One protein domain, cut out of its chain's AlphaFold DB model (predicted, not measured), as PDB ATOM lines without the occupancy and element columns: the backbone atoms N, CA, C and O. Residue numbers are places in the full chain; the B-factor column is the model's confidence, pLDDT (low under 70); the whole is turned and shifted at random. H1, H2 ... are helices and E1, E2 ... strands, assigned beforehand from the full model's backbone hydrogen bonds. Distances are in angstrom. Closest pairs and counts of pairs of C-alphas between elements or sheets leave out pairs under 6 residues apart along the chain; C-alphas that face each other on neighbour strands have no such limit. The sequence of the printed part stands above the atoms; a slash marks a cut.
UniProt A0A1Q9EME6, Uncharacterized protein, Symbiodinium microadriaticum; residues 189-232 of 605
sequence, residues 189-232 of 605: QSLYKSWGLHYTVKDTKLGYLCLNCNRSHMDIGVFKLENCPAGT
ATOM      1  N   GLN A 189      34.715   1.333  38.988       90.44
ATOM      2  CA  GLN A 189      36.068   0.782  39.039       90.44
ATOM      3  C   GLN A 189      36.820   0.949  37.708       90.44
ATOM      4  O   GLN A 189      37.965   1.401  37.696       90.44
ATOM      5  N   SER A 190      36.174   0.649  36.576       87.31
ATOM      6  CA  SER A 190      36.790   0.786  35.248       87.31
ATOM      7  C   SER A 190      37.086   2.245  34.869       87.31
ATOM      8  O   SER A 190      38.118   2.517  34.253       87.31
ATOM      9  N   LEU A 191      36.250   3.199  35.302       89.69
ATOM     10  CA  LEU A 191      36.508   4.634  35.132       89.69
ATOM     11  C   LEU A 191      37.771   5.057  35.889       89.69
ATOM     12  O   LEU A 191      38.686   5.615  35.281       89.69
ATOM     13  N   TYR A 192      37.868   4.709  37.176       89.38
ATOM     14  CA  TYR A 192      39.051   5.000  37.995       89.38
ATOM     15  C   TYR A 192      40.311   4.330  37.438       89.38
ATOM     16  O   TYR A 192      41.365   4.962  37.367       89.38
ATOM     17  N   LYS A 193      40.190   3.088  36.947       90.00
ATOM     18  CA  LYS A 193      41.284   2.371  36.281       90.00
ATOM     19  C   LYS A 193      41.770   3.111  35.031       90.00
ATOM     20  O   LYS A 193      42.973   3.274  34.850       90.00
ATOM     21  N   SER A 194      40.856   3.626  34.203       88.81
ATOM     22  CA  SER A 194      41.203   4.373  32.980       88.81
ATOM     23  C   SER A 194      41.899   5.716  33.247       88.81
ATOM     24  O   SER A 194      42.734   6.160  32.448       88.81
ATOM     25  N   TRP A 195      41.589   6.335  34.391       90.06
ATOM     26  CA  TRP A 195      42.209   7.570  34.875       90.06
ATOM     27  C   TRP A 195      43.531   7.339  35.611       90.06
ATOM     28  O   TRP A 195      44.211   8.304  35.940       90.06
ATOM     29  N   GLY A 196      43.911   6.081  35.856       91.19
ATOM     30  CA  GLY A 196      45.092   5.757  36.654       91.19
ATOM     31  C   GLY A 196      44.936   6.114  38.132       91.19
ATOM     32  O   GLY A 196      45.935   6.290  38.822       91.19
ATOM     33  N   LEU A 197      43.700   6.219  38.621       93.19
ATOM     34  CA  LEU A 197      43.391   6.517  40.014       93.19
ATOM     35  C   LEU A 197      43.104   5.234  40.799       93.19
ATOM     36  O   LEU A 197      42.658   4.215  40.257       93.19
ATOM     37  N   HIS A 198      43.349   5.294  42.105       93.12
ATOM     38  CA  HIS A 198      43.011   4.211  43.022       93.12
ATOM     39  C   HIS A 198      41.498   4.146  43.235       93.12
ATOM     40  O   HIS A 198      40.869   5.150  43.566       93.12
ATOM     41  N   TYR A 199      40.914   2.962  43.055       94.62
ATOM     42  CA  TYR A 199      39.521   2.697  43.410       94.62
ATOM     43  C   TYR A 199      39.490   2.034  44.786       94.62
ATOM     44  O   TYR A 199      39.698   0.826  44.900       94.62
ATOM     45  N   THR A 200      39.317   2.841  45.832       93.44
ATOM     46  CA  THR A 200      39.418   2.391  47.225       93.44
ATOM     47  C   THR A 200      38.067   1.970  47.791       93.44
ATOM     48  O   THR A 200      37.108   2.740  47.722       93.44
ATOM     49  N   VAL A 201      38.018   0.806  48.431       94.12
ATOM     50  CA  VAL A 201      36.900   0.344  49.262       94.12
ATOM     51  C   VAL A 201      37.353   0.334  50.719       94.12
ATOM     52  O   VAL A 201      38.511   0.036  51.007       94.12
ATOM     53  N   LYS A 202      36.463   0.730  51.635       93.38
ATOM     54  CA  LYS A 202      36.747   0.694  53.070       93.38
ATOM     55  C   LYS A 202      36.556  -0.739  53.568       93.38
ATOM     56  O   LYS A 202      35.438  -1.243  53.538       93.38
ATOM     57  N   ASP A 203      37.638  -1.351  54.012       89.12
ATOM     58  CA  ASP A 203      37.664  -2.630  54.704       89.12
ATOM     59  C   ASP A 203      37.582  -2.372  56.218       89.12
ATOM     60  O   ASP A 203      38.239  -1.471  56.749       89.12
ATOM     61  N   THR A 204      36.742  -3.127  56.921       84.38
ATOM     62  CA  THR A 204      36.573  -2.998  58.373       84.38
ATOM     63  C   THR A 204      37.813  -3.427  59.148       84.38
ATOM     64  O   THR A 204      38.056  -2.875  60.218       84.38
ATOM     65  N   LYS A 205      38.611  -4.357  58.612       85.56
ATOM     66  CA  LYS A 205      39.801  -4.905  59.276       85.56
ATOM     67  C   LYS A 205      41.083  -4.177  58.872       85.56
ATOM     68  O   LYS A 205      41.938  -3.934  59.714       85.56
ATOM     69  N   LEU A 206      41.208  -3.805  57.595       80.94
ATOM     70  CA  LEU A 206      42.473  -3.329  57.006       80.94
ATOM     71  C   LEU A 206      42.469  -1.846  56.585       80.94
ATOM     72  O   LEU A 206      43.440  -1.354  56.005       80.94
ATOM     73  N   GLY A 207      41.386  -1.110  56.853       90.56
ATOM     74  CA  GLY A 207      41.275   0.310  56.517       90.56
ATOM     75  C   GLY A 207      40.776   0.547  55.091       90.56
ATOM     76  O   GLY A 207      39.586   0.422  54.831       90.56
ATOM     77  N   TYR A 208      41.644   0.957  54.164       93.94
ATOM     78  CA  TYR A 208      41.274   1.166  52.756       93.94
ATOM     79  C   TYR A 208      42.068   0.222  51.845       93.94
ATOM     80  O   TYR A 208      43.295   0.170  51.915       93.94
ATOM     81  N   LEU A 209      41.358  -0.495  50.969       93.19
ATOM     82  CA  LEU A 209      41.911  -1.408  49.966       93.19
ATOM     83  C   LEU A 209      41.648  -0.850  48.566       93.19
ATOM     84  O   LEU A 209      40.504  -0.558  48.213       93.19
ATOM     85  N   CYS A 210      42.687  -0.720  47.739       94.00
ATOM     86  CA  CYS A 210      42.513  -0.361  46.334       94.00
ATOM     87  C   CYS A 210      42.243  -1.604  45.473       94.00
ATOM     88  O   CYS A 210      43.162  -2.374  45.207       94.00
ATOM     89  N   LEU A 211      41.031  -1.742  44.926       92.38
ATOM     90  CA  LEU A 211      40.659  -2.883  44.070       92.38
ATOM     91  C   LEU A 211      41.342  -2.885  42.693       92.38
ATOM     92  O   LEU A 211      41.194  -3.830  41.925       92.38
ATOM     93  N   ASN A 212      42.051  -1.813  42.328       92.31
ATOM     94  CA  ASN A 212      42.779  -1.759  41.059       92.31
ATOM     95  C   ASN A 212      44.197  -2.336  41.170       92.31
ATOM     96  O   ASN A 212      44.682  -2.895  40.193       92.31
ATOM     97  N   CYS A 213      44.870  -2.180  42.317       91.25
ATOM     98  CA  CYS A 213      46.252  -2.645  42.517       91.25
ATOM     99  C   CYS A 213      46.445  -3.560  43.733       91.25
ATOM    100  O   CYS A 213      47.582  -3.907  44.036       91.25
ATOM    101  N   ASN A 214      45.366  -3.922  44.431       90.38
ATOM    102  CA  ASN A 214      45.357  -4.766  45.626       90.38
ATOM    103  C   ASN A 214      46.258  -4.299  46.781       90.38
ATOM    104  O   ASN A 214      46.563  -5.071  47.684       90.38
ATOM    105  N   ARG A 215      46.658  -3.022  46.805       89.75
ATOM    106  CA  ARG A 215      47.324  -2.440  47.974       89.75
ATOM    107  C   ARG A 215      46.284  -2.202  49.066       89.75
ATOM    108  O   ARG A 215      45.402  -1.357  48.899       89.75
ATOM    109  N   SER A 216      46.373  -2.968  50.147       81.31
ATOM    110  CA  SER A 216      45.808  -2.645  51.462       81.31
ATOM    111  C   SER A 216      46.810  -1.761  52.222       81.31
ATOM    112  O   SER A 216      47.940  -1.596  51.771       81.31
ATOM    113  N   HIS A 217      46.425  -1.180  53.359       66.56
ATOM    114  CA  HIS A 217      47.321  -0.499  54.316       66.56
ATOM    115  C   HIS A 217      47.671   0.987  54.150       66.56
ATOM    116  O   HIS A 217      48.475   1.497  54.932       66.56
ATOM    117  N   MET A 218      47.049   1.739  53.240       69.50
ATOM    118  CA  MET A 218      47.295   3.187  53.172       69.50
ATOM    119  C   MET A 218      46.108   4.020  53.658       69.50
ATOM    120  O   MET A 218      44.949   3.725  53.365       69.50
ATOM    121  N   ASP A 219      46.408   5.094  54.398       85.44
ATOM    122  CA  ASP A 219      45.439   6.152  54.681       85.44
ATOM    123  C   ASP A 219      44.867   6.659  53.345       85.44
ATOM    124  O   ASP A 219      45.589   6.810  52.352       85.44
ATOM    125  N   ILE A 220      43.566   6.945  53.304       89.00
ATOM    126  CA  ILE A 220      42.883   7.470  52.117       89.00
ATOM    127  C   ILE A 220      43.548   8.751  51.591       89.00
ATOM    128  O   ILE A 220      43.434   9.068  50.405       89.00
ATOM    129  N   GLY A 221      44.248   9.493  52.458       88.62
ATOM    130  CA  GLY A 221      45.082  10.625  52.061       88.62
ATOM    131  C   GLY A 221      46.199  10.244  51.085       88.62
ATOM    132  O   GLY A 221      46.406  10.953  50.104       88.62
ATOM    133  N   VAL A 222      46.862   9.106  51.294       86.06
ATOM    134  CA  VAL A 222      47.986   8.642  50.467       86.06
ATOM    135  C   VAL A 222      47.492   8.123  49.114       86.06
ATOM    136  O   VAL A 222      48.026   8.512  48.076       86.06
ATOM    137  N   PHE A 223      46.379   7.379  49.088       88.50
ATOM    138  CA  PHE A 223      45.744   6.934  47.836       88.50
ATOM    139  C   PHE A 223      45.292   8.082  46.921       88.50
ATOM    140  O   PHE A 223      45.146   7.888  45.717       88.50
ATOM    141  N   LYS A 224      45.043   9.276  47.471       88.06
ATOM    142  CA  LYS A 224      44.692  10.468  46.683       88.06
ATOM    143  C   LYS A 224      45.905  11.189  46.100       88.06
ATOM    144  O   LYS A 224      45.731  11.972  45.171       88.06
ATOM    145  N   LEU A 225      47.090  10.979  46.672       88.69
ATOM    146  CA  LEU A 225      48.332  11.635  46.261       88.69
ATOM    147  C   LEU A 225      49.119  10.788  45.254       88.69
ATOM    148  O   LEU A 225      49.817  11.344  44.409       88.69
ATOM    149  N   GLU A 226      48.984   9.464  45.316       87.81
ATOM    150  CA  GLU A 226      49.667   8.536  44.415       87.81
ATOM    151  C   GLU A 226      48.781   8.090  43.246       87.81
ATOM    152  O   GLU A 226      47.583   7.857  43.395       87.81
ATOM    153  N   ASN A 227      49.386   7.889  42.075       90.88
ATOM    154  CA  ASN A 227      48.711   7.234  40.956       90.88
ATOM    155  C   ASN A 227      48.707   5.714  41.153       90.88
ATOM    156  O   ASN A 227      49.653   5.129  41.682       90.88
ATOM    157  N   CYS A 228      47.647   5.053  40.694       88.75
ATOM    158  CA  CYS A 228      47.522   3.607  40.792       88.75
ATOM    159  C   CYS A 228      48.484   2.916  39.808       88.75
ATOM    160  O   CYS A 228      48.324   3.089  38.594       88.75
ATOM    161  N   PRO A 229      49.428   2.074  40.278       82.00
ATOM    162  CA  PRO A 229      50.449   1.460  39.421       82.00
ATOM    163  C   PRO A 229      49.844   0.551  38.338       82.00
ATOM    164  O   PRO A 229      50.343   0.492  37.212       82.00
ATOM    165  N   ALA A 230      48.704  -0.081  38.637       73.81
ATOM    166  CA  ALA A 230      47.953  -0.896  37.683       73.81
ATOM    167  C   ALA A 230      47.386  -0.090  36.496       73.81
ATOM    168  O   ALA A 230      47.116  -0.656  35.439       73.81
ATOM    169  N   GLY A 231      47.212   1.230  36.642       62.22
ATOM    170  CA  GLY A 231      46.747   2.104  35.563       62.22
ATOM    171  C   GLY A 231      47.863   2.565  34.621       62.22
ATOM    172  O   GLY A 231      47.609   2.835  33.448       62.22
ATOM    173  N   THR A 232      49.106   2.633  35.107       57.56
ATOM    174  CA  THR A 232      50.260   3.107  34.326       57.56
ATOM    175  C   THR A 232      50.914   2.019  33.477       57.56
ATOM    176  O   THR A 232      51.392   2.324  32.384       57.56
TER     177      THR A 232
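AT A GLANCE: This is residues 189 to 232 of the 605 residues of an uncharacterized protein of Symbiodinium microadriaticum (UniProt A0A1Q9EME6). A small elongated domain has a two-stranded hairpin, E1 and E2, toward one end and two short helices, H1 and H3, at the other, with a third short helix, H2, to one side of the hairpin. Residues 211 to 219 loop round from the end of E2 to H2. The printed part has 44 residues, with three named helices and two named strands in the order H1, E1, E2, H2, H3; the sheet, E1 - E2, is antiparallel and the class is mixed, helices and strands. It is compact, with a radius of gyration of the C-alphas of 9.5 A, and spans 28 by 18 by 12 A.

IN THESE COORDINATES: H1, residues 189 to 194, begins at C-alpha 189 (36.068, 0.782, 39.039) and is 8.7 A long. E1 is residues 200 to 203, 9.2 A, and E2 is residues 207 to 210, 10.3 A. H2, residues 220 to 225, measures 9.0 A. H3, residues 229 to 232, 5.4 A, ends at C-alpha 232 (50.260, 3.107, 34.326).

HOW THE PARTS SIT: H1 and H3 only just touch, with 3 pairs of C-alphas within 8 A, the closest those of Lys 193 and Gly 231, 5.5 A apart. E1 and E2 form a hairpin, antiparallel at 144 degrees between directions; N 201 and O 209 are 2.8 A apart and N 209 and O 201 2.9 A, within hydrogen-bond range. The closest C-alphas of E2 and H2 are those of Tyr 208 and Ile 220, 6.5 A apart. H2 is apart from H1 and H3. In H1 and H2 every O i to N i+4 pair is within hydrogen-bond range; H3 is too short for such a pair.

THE WHOLE: The two C-alphas farthest apart, those of Thr 204 and Thr 232, are 28.3 A apart. The printed part has no cut, and no link is long. The mean pLDDT of the printed part is 86.8; residues 217 to 218 and 231 to 232 are under 70.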